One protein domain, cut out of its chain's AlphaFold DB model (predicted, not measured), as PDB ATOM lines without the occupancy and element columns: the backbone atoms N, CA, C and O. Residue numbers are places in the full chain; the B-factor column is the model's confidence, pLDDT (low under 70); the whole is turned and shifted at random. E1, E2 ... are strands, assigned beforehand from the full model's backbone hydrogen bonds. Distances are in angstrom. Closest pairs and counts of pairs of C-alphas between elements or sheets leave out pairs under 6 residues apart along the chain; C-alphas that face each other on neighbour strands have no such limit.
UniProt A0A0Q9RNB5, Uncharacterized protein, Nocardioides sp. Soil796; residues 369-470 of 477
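This is residues 369 to 470 of the 477 residues of an uncharacterized protein of Nocardioides sp. Soil796 (UniProt A0A0Q9RNB5). Two sheets lie face to face as a sandwich: a strongly twisted sheet of five strands, E1 E2 E5 E7 E6, is covered on one face by a smaller sheet of three, E4 E3 E8. A long loop between E1 and E2 sticks out from this body with residues 378 to 386. The printed part has 102 residues, with eight named strands, E1 to E8 in order along the chain, and no named helix; the class is all strand, though under half of the residues, 46, are in named elements. The larger sheet is mixed and the smaller antiparallel. The whole is compact, with a radius of gyration of the C-alphas of 13.6 A and spans of 44 by 31 by 20 A.

In the larger sheet, E5, residues 424 to 429, and E7, residues 444 to 449, are parallel at 22 degrees, with N 447 and O 426 2.8 A apart. On the other side of E7 is the edge strand E6, residues 436 to 440, antiparallel to it; the two form a hairpin, with N 440 and O 444 2.8 A apart. E2, residues 390 to 396, is antiparallel to E5 at 124 degrees, with N 391 and O 425 2.8 A apart. E1, residues 369 to 373, is the other edge strand and forms a hairpin with E2, with N 370 and O 394 2.8 A apart. From edge to edge the strands' lines turn by 119 degrees. In the smaller sheet the inner strand E3, residues 404 to 409, is antiparallel to E4, residues 415 to 419, and to E8, residues 453 to 458; N 416 and O 407 are 2.8 A apart, and so are N 406 and O 456. E3 and E4 form a hairpin. The facing parts of the two sheets are 8.6 A centre to centre, their best planes 17 degrees apart. Between the sheets, the closest C-alphas of E1 and E8 are those of Val 369 and Tyr 456, 6.0 A apart. E6 and E8 are apart.

E1 begins at C-alpha 369, (192.823, 233.005, 209.044). E2, the longest strand by residues, measures 20.0 A from first to last C-alpha; E5 measures 16.6 A, E3 16.5 A and E8 16.4 A. E8 ends at C-alpha 458, (195.140, 241.783, 206.781).

The C-alphas of Arg 383 and Phe 461 are the two farthest apart, at 45.4 A. The printed part has no cut. The link E1 to E2, 16 residues, is long. Residues 454 to 455 of E8 pair antiparallel with residues 468 to 469. The mean pLDDT of the printed part is 85.7; residues 377 to 389 are under 70.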
ATOM      1  N   VAL A 369     192.885 233.518 210.422       96.12
ATOM      2  CA  VAL A 369     192.823 233.005 209.044       96.12
ATOM      3  C   VAL A 369     192.711 231.483 209.014       96.12
ATOM      4  O   VAL A 369     193.345 230.768 209.793       96.12
ATOM      5  N   ALA A 370     191.937 230.967 208.065       93.25
ATOM      6  CA  ALA A 370     191.769 229.544 207.828       93.25
ATOM      7  C   ALA A 370     191.857 229.215 206.333       93.25
ATOM      8  O   ALA A 370     191.317 229.909 205.474       93.25
ATOM      9  N   CYS A 371     192.493 228.084 206.031       91.00
ATOM     10  CA  CYS A 371     192.410 227.448 204.723       91.00
ATOM     11  C   CYS A 371     191.878 226.027 204.902       91.00
ATOM     12  O   CYS A 371     192.559 225.169 205.466       91.00
ATOM     13  N   SER A 372     190.646 225.782 204.457       88.88
ATOM     14  CA  SER A 372     189.977 224.483 204.604       88.88
ATOM     15  C   SER A 372     189.719 223.834 203.247       88.88
ATOM     16  O   SER A 372     189.646 224.525 202.233       88.88
ATOM     17  N   GLU A 373     189.597 222.505 203.199       84.06
ATOM     18  CA  GLU A 373     189.270 221.800 201.953       84.06
ATOM     19  C   GLU A 373     187.903 222.255 201.409       84.06
ATOM     20  O   GLU A 373     186.875 222.178 202.083       84.06
ATOM     21  N   GLY A 374     187.897 222.728 200.163       74.88
ATOM     22  CA  GLY A 374     186.717 223.187 199.440       74.88
ATOM     23  C   GLY A 374     186.025 222.064 198.660       74.88
ATOM     24  O   GLY A 374     186.630 221.063 198.269       74.88
ATOM     25  N   ALA A 375     184.730 222.237 198.385       71.69
ATOM     26  CA  ALA A 375     183.957 221.267 197.616       71.69
ATOM     27  C   ALA A 375     184.375 221.262 196.135       71.69
ATOM     28  O   ALA A 375     184.348 222.287 195.459       71.69
ATOM     29  N   ASN A 376     184.693 220.086 195.588       70.19
ATOM     30  CA  ASN A 376     184.920 219.940 194.151       70.19
ATOM     31  C   ASN A 376     183.583 220.103 193.379       70.19
ATOM     32  O   ASN A 376     182.675 219.286 193.580       70.19
ATOM     33  N   PRO A 377     183.460 221.064 192.439       62.44
ATOM     34  CA  PRO A 377     182.218 221.342 191.701       62.44
ATOM     35  C   PRO A 377     181.650 220.165 190.892       62.44
ATOM     36  O   PRO A 377     180.479 220.175 190.521       62.44
ATOM     37  N   GLY A 378     182.464 219.148 190.588       63.00
ATOM     38  CA  GLY A 378     182.064 217.991 189.777       63.00
ATOM     39  C   GLY A 378     181.358 216.853 190.528       63.00
ATOM     40  O   GLY A 378     181.012 215.854 189.899       63.00
ATOM     41  N   GLY A 379     181.191 216.934 191.856       56.81
ATOM     42  CA  GLY A 379     180.471 215.931 192.668       56.81
ATOM     43  C   GLY A 379     181.040 214.498 192.648       56.81
ATOM     44  O   GLY A 379     180.476 213.594 193.258       56.81
ATOM     45  N   THR A 380     182.160 214.266 191.960       53.94
ATOM     46  CA  THR A 380     182.861 212.981 191.880       53.94
ATOM     47  C   THR A 380     184.353 213.224 192.032       53.94
ATOM     48  O   THR A 380     184.939 213.994 191.277       53.94
ATOM     49  N   VAL A 381     184.969 212.559 193.010       47.69
ATOM     50  CA  VAL A 381     186.428 212.500 193.161       47.69
ATOM     51  C   VAL A 381     186.947 211.461 192.155       47.69
ATOM     52  O   VAL A 381     186.623 210.276 192.305       47.69
ATOM     53  N   PRO A 382     187.701 211.840 191.105       44.28
ATOM     54  CA  PRO A 382     188.306 210.866 190.202       44.28
ATOM     55  C   PRO A 382     189.311 210.001 190.975       44.28
ATOM     56  O   PRO A 382     190.078 210.499 191.791       44.28
ATOM     57  N   ARG A 383     189.309 208.686 190.730       42.47
ATOM     58  CA  ARG A 383     190.108 207.708 191.497       42.47
ATOM     59  C   ARG A 383     191.616 207.725 191.215       42.47
ATOM     60  O   ARG A 383     192.334 206.953 191.840       42.47
ATOM     61  N   SER A 384     192.109 208.547 190.292       38.47
ATOM     62  CA  SER A 384     193.545 208.645 190.024       38.47
ATOM     63  C   SER A 384     193.938 210.080 189.708       38.47
ATOM     64  O   SER A 384     193.357 210.681 188.805       38.47
ATOM     65  N   HIS A 385     194.975 210.530 190.410       42.09
ATOM     66  CA  HIS A 385     195.545 211.876 190.506       42.09
ATOM     67  C   HIS A 385     194.910 212.767 191.587       42.09
ATOM     68  O   HIS A 385     193.701 212.978 191.628       42.09
ATOM     69  N   ASN A 386     195.807 213.159 192.502       50.22
ATOM     70  CA  ASN A 386     195.716 214.092 193.623       50.22
ATOM     71  C   ASN A 386     194.607 215.136 193.526       50.22
ATOM     72  O   ASN A 386     194.338 215.715 192.479       50.22
ATOM     73  N   GLN A 387     194.018 215.434 194.677       44.28
ATOM     74  CA  GLN A 387     193.203 216.621 194.860       44.28
ATOM     75  C   GLN A 387     194.067 217.867 194.593       44.28
ATOM     76  O   GLN A 387     194.735 218.355 195.495       44.28
ATOM     77  N   ASP A 388     194.068 218.376 193.359       53.22
ATOM     78  CA  ASP A 388     194.453 219.760 193.071       53.22
ATOM     79  C   ASP A 388     193.511 220.657 193.886       53.22
ATOM     80  O   ASP A 388     192.351 220.860 193.497       53.22
ATOM     81  N   GLY A 389     194.001 221.074 195.055       69.94
ATOM     82  CA  GLY A 389     193.212 221.463 196.214       69.94
ATOM     83  C   GLY A 389     192.275 222.619 195.922       69.94
ATOM     84  O   GLY A 389     192.699 223.762 195.743       69.94
ATOM     85  N   PHE A 390     190.981 222.309 195.856       83.00
ATOM     86  CA  PHE A 390     189.973 223.327 196.080       83.00
ATOM     87  C   PHE A 390     190.033 223.682 197.560       83.00
ATOM     88  O   PHE A 390     190.038 222.782 198.397       83.00
ATOM     89  N   PHE A 391     190.080 224.968 197.872       88.25
ATOM     90  CA  PHE A 391     190.115 225.466 199.235       88.25
ATOM     91  C   PHE A 391     189.034 226.516 199.429       88.25
ATOM     92  O   PHE A 391     188.738 227.288 198.515       88.25
ATOM     93  N   LEU A 392     188.448 226.529 200.618       90.44
ATOM     94  CA  LEU A 392     187.629 227.621 201.107       90.44
ATOM     95  C   LEU A 392     188.517 228.491 201.996       90.44
ATOM     96  O   LEU A 392     189.022 228.018 203.022       90.44
ATOM     97  N   LEU A 393     188.733 229.727 201.555       94.75
ATOM     98  CA  LEU A 393     189.425 230.742 202.332       94.75
ATOM     99  C   LEU A 393     188.468 231.277 203.392       94.75
ATOM    100  O   LEU A 393     187.317 231.579 203.074       94.75
ATOM    101  N   GLY A 394     188.943 231.363 204.631       94.62
ATOM    102  CA  GLY A 394     188.199 231.955 205.731       94.62
ATOM    103  C   GLY A 394     189.038 232.984 206.470       94.62
ATOM    104  O   GLY A 394     190.225 232.742 206.700       94.62
ATOM    105  N   ALA A 395     188.430 234.104 206.841       96.75
ATOM    106  CA  ALA A 395     189.025 235.043 207.779       96.75
ATOM    107  C   ALA A 395     187.954 235.695 208.644       96.75
ATOM    108  O   ALA A 395     186.892 236.076 208.158       96.75
ATOM    109  N   THR A 396     188.253 235.824 209.928       95.75
ATOM    110  CA  THR A 396     187.405 236.526 210.889       95.75
ATOM    111  C   THR A 396     188.263 237.468 211.698       95.75
ATOM    112  O   THR A 396     189.326 237.067 212.166       95.75
ATOM    113  N   ASP A 397     187.778 238.681 211.901       96.62
ATOM    114  CA  ASP A 397     188.393 239.652 212.786       96.62
ATOM    115  C   ASP A 397     187.337 240.261 213.716       96.62
ATOM    116  O   ASP A 397     186.132 240.195 213.447       96.62
ATOM    117  N   LEU A 398     187.778 240.768 214.867       94.44
ATOM    118  CA  LEU A 398     186.881 241.326 215.873       94.44
ATOM    119  C   LEU A 398     186.389 242.729 215.491       94.44
ATOM    120  O   LEU A 398     185.252 243.086 215.811       94.44
ATOM    121  N   VAL A 399     187.233 243.517 214.828       96.38
ATOM    122  CA  VAL A 399     187.008 244.928 214.500       96.38
ATOM    123  C   VAL A 399     186.670 245.093 213.021       96.38
ATOM    124  O   VAL A 399     185.768 245.863 212.684       96.38
ATOM    125  N   ASP A 400     187.347 244.355 212.145       95.31
ATOM    126  CA  ASP A 400     187.124 244.358 210.706       95.31
ATOM    127  C   ASP A 400     186.128 243.260 210.283       95.31
ATOM    128  O   ASP A 400     186.437 242.067 210.343       95.31
ATOM    129  N   PRO A 401     184.911 243.617 209.830       92.75
ATOM    130  CA  PRO A 401     183.948 242.624 209.367       92.75
ATOM    131  C   PRO A 401     184.347 241.959 208.040       92.75
ATOM    132  O   PRO A 401     183.804 240.897 207.739       92.75
ATOM    133  N   ASP A 402     185.261 242.555 207.261       93.88
ATOM    134  CA  ASP A 402     185.666 242.073 205.938       93.88
ATOM    135  C   ASP A 402     187.209 242.041 205.765       93.88
ATOM    136  O   ASP A 402     187.735 242.728 204.880       93.88
ATOM    137  N   PRO A 403     187.960 241.219 206.534       96.25
ATOM    138  CA  PRO A 403     189.418 241.166 206.420       96.25
ATOM    139  C   PRO A 403     189.888 240.765 205.017       96.25
ATOM    140  O   PRO A 403     189.363 239.832 204.397       96.25
ATOM    141  N   GLU A 404     190.939 241.417 204.521       97.25
ATOM    142  CA  GLU A 404     191.508 241.119 203.210       97.25
ATOM    143  C   GLU A 404     192.350 239.836 203.254       97.25
ATOM    144  O   GLU A 404     193.436 239.807 203.838       97.25
ATOM    145  N   ILE A 405     191.901 238.774 202.578       97.44
ATOM    146  CA  ILE A 405     192.629 237.497 202.521       97.44
ATOM    147  C   ILE A 405     193.597 237.470 201.336       97.44
ATOM    148  O   ILE A 405     193.216 237.686 200.185       97.44
ATOM    149  N   TRP A 406     194.846 237.101 201.589       97.38
ATOM    150  CA  TRP A 406     195.909 237.001 200.595       97.38
ATOM    151  C   TRP A 406     196.479 235.585 200.535       97.38
ATOM    152  O   TRP A 406     196.704 234.936 201.555       97.38
ATOM    153  N   VAL A 407     196.756 235.108 199.320       95.50
ATOM    154  CA  VAL A 407     197.426 233.823 199.076       95.50
ATOM    155  C   VAL A 407     198.823 234.088 198.536       95.50
ATOM    156  O   VAL A 407     198.982 234.604 197.429       95.50
ATOM    157  N   ARG A 408     199.842 233.701 199.294       95.06
ATOM    158  CA  ARG A 408     201.245 233.744 198.896       95.06
ATOM    159  C   ARG A 408     201.684 232.390 198.356       95.06
ATOM    160  O   ARG A 408     201.547 231.365 199.011       95.06
ATOM    161  N   ASP A 409     202.263 232.392 197.162       92.38
ATOM    162  CA  ASP A 409     203.029 231.255 196.651       92.38
ATOM    163  C   ASP A 409     204.411 231.235 197.316       92.38
ATOM    164  O   ASP A 409     205.235 232.111 197.048       92.38
ATOM    165  N   SER A 410     204.679 230.249 198.170       89.69
ATOM    166  CA  SER A 410     205.956 230.120 198.890       89.69
ATOM    167  C   SER A 410     207.162 229.929 197.957       89.69
ATOM    168  O   SER A 410     208.276 230.320 198.310       89.69
ATOM    169  N   GLY A 411     206.953 229.394 196.744       88.75
ATOM    170  CA  GLY A 411     208.015 229.168 195.761       88.75
ATOM    171  C   GLY A 411     208.495 230.448 195.066       88.75
ATOM    172  O   GLY A 411     209.699 230.655 194.908       88.75
ATOM    173  N   SER A 412     207.566 231.324 194.666       91.31
ATOM    174  CA  SER A 412     207.875 232.558 193.916       91.31
ATOM    175  C   SER A 412     207.745 233.850 194.727       91.31
ATOM    176  O   SER A 412     208.237 234.891 194.296       91.31
ATOM    177  N   GLY A 413     207.059 233.811 195.871       90.81
ATOM    178  CA  GLY A 413     206.649 234.987 196.641       90.81
ATOM    179  C   GLY A 413     205.467 235.756 196.040       90.81
ATOM    180  O   GLY A 413     205.106 236.802 196.571       90.81
ATOM    181  N   THR A 414     204.871 235.273 194.945       94.62
ATOM    182  CA  THR A 414     203.736 235.947 194.299       94.62
ATOM    183  C   THR A 414     202.531 235.981 195.229       94.62
ATOM    184  O   THR A 414     202.162 234.955 195.797       94.62
ATOM    185  N   LEU A 415     201.909 237.155 195.339       95.75
ATOM    186  CA  LEU A 415     200.675 237.368 196.084       95.75
ATOM    187  C   LEU A 415     199.477 237.345 195.137       95.75
ATOM    188  O   LEU A 415     199.480 237.995 194.089       95.75
ATOM    189  N   PHE A 416     198.445 236.612 195.528       95.06
ATOM    190  CA  PHE A 416     197.141 236.594 194.887       95.06
ATOM    191  C   PHE A 416     196.097 237.110 195.881       95.06
ATOM    192  O   PHE A 416     196.107 236.686 197.034       95.06
ATOM    193  N   GLY A 417     195.211 238.005 195.443       93.12
ATOM    194  CA  GLY A 417     194.199 238.625 196.303       93.12
ATOM    195  C   GLY A 417     194.026 240.132 196.043       93.12
ATOM    196  O   GLY A 417     194.531 240.621 195.022       93.12
ATOM    197  N   PRO A 418     193.315 240.848 196.935       94.88
ATOM    198  CA  PRO A 418     192.664 240.301 198.127       94.88
ATOM    199  C   PRO A 418     191.434 239.449 197.766       94.88
ATOM    200  O   PRO A 418     190.838 239.601 196.696       94.88
ATOM    201  N   TYR A 419     191.081 238.524 198.650       94.94
ATOM    202  CA  TYR A 419     189.896 237.674 198.588       94.94
ATOM    203  C   TYR A 419     189.013 237.932 199.809       94.94
ATOM    204  O   TYR A 419     189.527 238.265 200.872       94.94
ATOM    205  N   ALA A 420     187.700 237.762 199.651       92.88
ATOM    206  CA  ALA A 420     186.745 237.868 200.751       92.88
ATOM    207  C   ALA A 420     186.638 236.549 201.537       92.88
ATOM    208  O   ALA A 420     186.958 235.476 201.006       92.88
ATOM    209  N   ASP A 421     186.125 236.622 202.766       93.81
ATOM    210  CA  ASP A 421     185.720 235.443 203.535       93.81
ATOM    211  C   ASP A 421     184.750 234.556 202.728       93.81
ATOM    212  O   ASP A 421     183.869 235.027 202.002       93.81
ATOM    213  N   GLY A 422     184.964 233.242 202.788       90.88
ATOM    214  CA  GLY A 422     184.203 232.260 202.020       90.88
ATOM    215  C   GLY A 422     184.592 232.146 200.537       90.88
ATOM    216  O   GLY A 422     183.959 231.377 199.801       90.88
ATOM    217  N   GLN A 423     185.627 232.851 200.064       92.50
ATOM    218  CA  GLN A 423     186.111 232.716 198.689       92.50
ATOM    219  C   GLN A 423     186.635 231.297 198.432       92.50
ATOM    220  O   GLN A 423     187.574 230.817 199.069       92.50
ATOM    221  N   GLN A 424     186.074 230.632 197.421       90.38
ATOM    222  CA  GLN A 424     186.605 229.359 196.944       90.38
ATOM    223  C   GLN A 424     187.741 229.587 195.950       90.38
ATOM    224  O   GLN A 424     187.600 230.313 194.959       90.38
ATOM    225  N   ILE A 425     188.859 228.906 196.166       90.88
ATOM    226  CA  ILE A 425     189.976 228.869 195.228       90.88
ATOM    227  C   ILE A 425     190.243 227.436 194.790       90.88
ATOM    228  O   ILE A 425     189.954 226.485 195.506       90.88
ATOM    229  N   LYS A 426     190.833 227.274 193.611       88.44
ATOM    230  CA  LYS A 426     191.565 226.060 193.250       88.44
ATOM    231  C   LYS A 426     193.035 226.423 193.199       88.44
ATOM    232  O   LYS A 426     193.383 227.326 192.445       88.44
ATOM    233  N   TYR A 427     193.890 225.715 193.923       88.25
ATOM    234  CA  TYR A 427     195.333 225.902 193.817       88.25
ATOM    235  C   TYR A 427     195.973 224.739 193.057       88.25
ATOM    236  O   TYR A 427     195.625 223.573 193.245       88.25
ATOM    237  N   THR A 428     196.891 225.045 192.145       86.31
ATOM    238  CA  THR A 428     197.676 224.039 191.427       86.31
ATOM    239  C   THR A 428     199.141 224.424 191.456       86.31
ATOM    240  O   THR A 428     199.531 225.458 190.912       86.31
ATOM    241  N   GLU A 429     199.954 223.566 192.059       84.00
ATOM    242  CA  GLU A 429     201.400 223.718 192.056       84.00
ATOM    243  C   GLU A 429     201.958 223.356 190.672       84.00
ATOM    244  O   GLU A 429     201.683 222.298 190.102       84.00
ATOM    245  N   THR A 430     202.733 224.268 190.097       83.06
ATOM    246  CA  THR A 430     203.392 224.132 188.796       83.06
ATOM    247  C   THR A 430     204.880 224.465 188.935       83.06
ATOM    248  O   THR A 430     205.299 225.569 188.574       83.06
ATOM    249  N   PRO A 431     205.708 223.536 189.454       79.06
ATOM    250  CA  PRO A 431     207.132 223.785 189.672       79.06
ATOM    251  C   PRO A 431     207.837 224.241 188.384       79.06
ATOM    252  O   PRO A 431     207.725 223.599 187.339       79.06
ATOM    253  N   GLY A 432     208.546 225.374 188.441       77.81
ATOM    254  CA  GLY A 432     209.218 225.987 187.282       77.81
ATOM    255  C   GLY A 432     208.302 226.732 186.296       77.81
ATOM    256  O   GLY A 432     208.781 227.216 185.268       77.81
ATOM    257  N   GLY A 433     206.999 226.824 186.585       84.62
ATOM    258  CA  GLY A 433     206.023 227.618 185.839       84.62
ATOM    259  C   GLY A 433     206.054 229.115 186.178       84.62
ATOM    260  O   GLY A 433     206.845 229.573 186.996       84.62
ATOM    261  N   GLN A 434     205.179 229.889 185.526       88.88
ATOM    262  CA  GLN A 434     204.933 231.295 185.873       88.88
ATOM    263  C   GLN A 434     203.640 231.406 186.698       88.88
ATOM    264  O   GLN A 434     202.606 230.905 186.232       88.88
ATOM    265  N   PRO A 435     203.675 232.065 187.872       91.56
ATOM    266  CA  PRO A 435     202.496 232.311 188.697       91.56
ATOM    267  C   PRO A 435     201.395 233.048 187.924       91.56
ATOM    268  O   PRO A 435     201.665 234.024 187.222       91.56
ATOM    269  N   ARG A 436     200.147 232.575 188.012       92.94
ATOM    270  CA  ARG A 436     198.999 233.199 187.326       92.94
ATOM    271  C   ARG A 436     197.666 232.814 187.957       92.94
ATOM    272  O   ARG A 436     197.546 231.745 188.549       92.94
ATOM    273  N   SER A 437     196.640 233.627 187.732       93.12
ATOM    274  CA  SER A 437     195.253 233.340 188.114       93.12
ATOM    275  C   SER A 437     194.334 233.264 186.885       93.12
ATOM    276  O   SER A 437     194.629 233.818 185.824       93.12
ATOM    277  N   LYS A 438     193.222 232.529 186.996       90.38
ATOM    278  CA  LYS A 438     192.097 232.565 186.043       90.38
ATOM    279  C   LYS A 438     190.778 232.313 186.776       90.38
ATOM    280  O   LYS A 438     190.734 231.482 187.678       90.38
ATOM    281  N   SER A 439     189.695 232.955 186.354       87.44
ATOM    282  CA  SER A 439     188.355 232.660 186.879       87.44
ATOM    283  C   SER A 439     187.812 231.339 186.321       87.44
ATOM    284  O   SER A 439     188.066 230.983 185.165       87.44
ATOM    285  N   MET A 440     187.048 230.617 187.135       82.44
ATOM    286  CA  MET A 440     186.280 229.429 186.762       82.44
ATOM    287  C   MET A 440     184.781 229.661 187.019       82.44
ATOM    288  O   MET A 440     184.423 230.573 187.761       82.44
ATOM    289  N   PRO A 441     183.882 228.865 186.409       79.75
ATOM    290  CA  PRO A 441     182.459 228.914 186.737       79.75
ATOM    291  C   PRO A 441     182.201 228.693 188.236       79.75
ATOM    292  O   PRO A 441     182.869 227.862 188.849       79.75
ATOM    293  N   GLY A 442     181.204 229.389 188.792       77.75
ATOM    294  CA  GLY A 442     180.823 229.280 190.207       77.75
ATOM    295  C   GLY A 442     181.661 230.138 191.161       77.75
ATOM    296  O   GLY A 442     181.869 229.719 192.290       77.75
ATOM    297  N   ASP A 443     182.169 231.284 190.690       83.50
ATOM    298  CA  ASP A 443     182.998 232.237 191.452       83.50
ATOM    299  C   ASP A 443     184.284 231.652 192.055       83.50
ATOM    300  O   ASP A 443     184.861 232.213 192.976       83.50
ATOM    301  N   ILE A 444     184.797 230.553 191.492       87.75
ATOM    302  CA  ILE A 444     186.065 229.953 191.925       87.75
ATOM    303  C   ILE A 444     187.232 230.596 191.176       87.75
ATOM    304  O   ILE A 444     187.237 230.659 189.942       87.75
ATOM    305  N   VAL A 445     188.282 230.989 191.898       90.81
ATOM    306  CA  VAL A 445     189.529 231.486 191.297       90.81
ATOM    307  C   VAL A 445     190.566 230.363 191.244       90.81
ATOM    308  O   VAL A 445     190.928 229.783 192.261       90.81
ATOM    309  N   HIS A 446     191.060 230.025 190.050       91.31
ATOM    310  CA  HIS A 446     192.114 229.021 189.867       91.31
ATOM    311  C   HIS A 446     193.488 229.691 189.844       91.31
ATOM    312  O   HIS A 446     193.825 230.395 188.888       91.31
ATOM    313  N   LEU A 447     194.269 229.435 190.886       92.38
ATOM    314  CA  LEU A 447     195.630 229.906 191.097       92.38
ATOM    315  C   LEU A 447     196.643 228.841 190.676       92.38
ATOM    316  O   LEU A 447     196.468 227.650 190.937       92.38
ATOM    317  N   PHE A 448     197.703 229.286 190.014       90.31
ATOM    318  CA  PHE A 448     198.853 228.470 189.652       90.31
ATOM    319  C   PHE A 448     200.078 229.067 190.337       90.31
ATOM    320  O   PHE A 448     200.394 230.229 190.078       90.31
ATOM    321  N   GLY A 449     200.734 228.289 191.194       88.75
ATOM    322  CA  GLY A 449     201.951 228.682 191.908       88.75
ATOM    323  C   GLY A 449     203.132 227.778 191.582       88.75
ATOM    324  O   GLY A 449     203.029 226.896 190.731       88.75
ATOM    325  N   THR A 450     204.265 228.010 192.230       88.94
ATOM    326  CA  THR A 450     205.518 227.265 192.028       88.94
ATOM    327  C   THR A 450     205.992 226.519 193.278       88.94
ATOM    328  O   THR A 450     206.929 225.732 193.158       88.94
ATOM    329  N   GLY A 451     205.343 226.747 194.423       86.25
ATOM    330  CA  GLY A 451     205.448 225.998 195.674       86.25
ATOM    331  C   GLY A 451     204.095 225.943 196.399       86.25
ATOM    332  O   GLY A 451     203.044 226.051 195.764       86.25
ATOM    333  N   ASP A 452     204.116 225.791 197.726       85.19
ATOM    334  CA  ASP A 452     202.915 225.711 198.568       85.19
ATOM    335  C   ASP A 452     202.163 227.049 198.656       85.19
ATOM    336  O   ASP A 452     202.776 228.123 198.649       85.19
ATOM    337  N   ALA A 453     200.837 226.973 198.801       89.31
ATOM    338  CA  ALA A 453     199.978 228.118 199.084       89.31
ATOM    339  C   ALA A 453     199.945 228.428 200.588       89.31
ATOM    340  O   ALA A 453     199.485 227.613 201.389       89.31
ATOM    341  N   GLU A 454     200.379 229.630 200.954       93.25
ATOM    342  CA  GLU A 454     200.281 230.195 202.300       93.25
ATOM    343  C   GLU A 454     199.196 231.272 202.319       93.25
ATOM    344  O   GLU A 454     199.245 232.215 201.530       93.25
ATOM    345  N   VAL A 455     198.216 231.148 203.207       95.50
ATOM    346  CA  VAL A 455     197.109 232.104 203.337       95.50
ATOM    347  C   VAL A 455     197.322 232.946 204.575       95.50
ATOM    348  O   VAL A 455     197.519 232.398 205.653       95.50
ATOM    349  N   TYR A 456     197.250 234.259 204.431       96.94
ATOM    350  CA  TYR A 456     197.214 235.199 205.546       96.94
ATOM    351  C   TYR A 456     196.121 236.236 205.296       96.94
ATOM    352  O   TYR A 456     195.639 236.372 204.172       96.94
ATOM    353  N   ALA A 457     195.722 236.953 206.335       97.56
ATOM    354  CA  ALA A 457     194.727 238.010 206.252       97.56
ATOM    355  C   ALA A 457     195.290 239.309 206.832       97.56
ATOM    356  O   ALA A 457     196.184 239.275 207.682       97.56
ATOM    357  N   VAL A 458     194.800 240.435 206.321       97.00
ATOM    358  CA  VAL A 458     195.140 241.783 206.781       97.00
ATOM    359  C   VAL A 458     193.838 242.508 207.094       97.00
ATOM    360  O   VAL A 458     192.942 242.508 206.252       97.00
ATOM    361  N   ASP A 459     193.726 243.089 208.283       96.38
ATOM    362  CA  ASP A 459     192.574 243.925 208.637       96.38
ATOM    363  C   ASP A 459     192.695 245.361 208.089       96.38
ATOM    364  O   ASP A 459     193.714 245.785 207.530       96.38
ATOM    365  N   SER A 460     191.638 246.140 208.296       94.38
ATOM    366  CA  SER A 460     191.548 247.558 207.946       94.38
ATOM    367  C   SER A 460     192.539 248.484 208.676       94.38
ATOM    368  O   SER A 460     192.780 249.602 208.201       94.38
ATOM    369  N   PHE A 461     193.151 248.038 209.778       94.56
ATOM    370  CA  PHE A 461     194.188 248.754 210.534       94.56
ATOM    371  C   PHE A 461     195.617 248.322 210.155       94.56
ATOM    372  O   PHE A 461     196.594 248.959 210.560       94.56
ATOM    373  N   GLY A 462     195.746 247.324 209.278       94.75
ATOM    374  CA  GLY A 462     196.998 246.804 208.748       94.75
ATOM    375  C   GLY A 462     197.624 245.684 209.580       94.75
ATOM    376  O   GLY A 462     198.760 245.292 209.275       94.75
ATOM    377  N   ASN A 463     196.945 245.145 210.598       96.38
ATOM    378  CA  ASN A 463     197.477 244.005 211.339       96.38
ATOM    379  C   ASN A 463     197.372 242.747 210.472       96.38
ATOM    380  O   ASN A 463     196.387 242.501 209.780       96.38
ATOM    381  N   THR A 464     198.454 241.969 210.441       96.88
ATOM    382  CA  THR A 464     198.609 240.835 209.522       96.88
ATOM    383  C   THR A 464     198.694 239.533 210.298       96.88
ATOM    384  O   THR A 464     199.530 239.396 211.196       96.88
ATOM    385  N   SER A 465     197.857 238.566 209.937       97.06
ATOM    386  CA  SER A 465     197.829 237.260 210.583       97.06
ATOM    387  C   SER A 465     199.072 236.422 210.274       97.06
ATOM    388  O   SER A 465     199.790 236.640 209.291       97.06
ATOM    389  N   ALA A 466     199.340 235.420 211.113       95.50
ATOM    390  CA  ALA A 466     200.323 234.401 210.772       95.50
ATOM    391  C   ALA A 466     199.808 233.556 209.588       95.50
ATOM    392  O   ALA A 466     198.639 233.163 209.589       95.50
ATOM    393  N   PRO A 467     200.655 233.228 208.595       93.56
ATOM    394  CA  PRO A 467     200.209 232.457 207.446       93.56
ATOM    395  C   PRO A 467     199.858 231.012 207.826       93.56
ATOM    396  O   PRO A 467     200.573 230.361 208.591       93.56
ATOM    397  N   VAL A 468     198.799 230.482 207.217       93.56
ATOM    398  CA  VAL A 468     198.364 229.084 207.309       93.56
ATOM    399  C   VAL A 468     198.541 228.412 205.952       93.56
ATOM    400  O   VAL A 468     198.090 228.918 204.926       93.56
ATOM    401  N   SER A 469     199.192 227.250 205.924       88.62
ATOM    402  CA  SER A 469     199.386 226.495 204.684       88.62
ATOM    403  C   SER A 469     198.102 225.788 204.247       88.62
ATOM    404  O   SER A 469     197.503 225.034 205.018       88.62
ATOM    405  N   CYS A 470     197.728 225.942 202.980       83.38
ATOM    406  CA  CYS A 470     196.744 225.076 202.342       83.38
ATOM    407  C   CYS A 470     197.427 223.762 201.947       83.38
ATOM    408  O   CYS A 470     198.046 223.664 200.886       83.38
TER     409      CYS A 470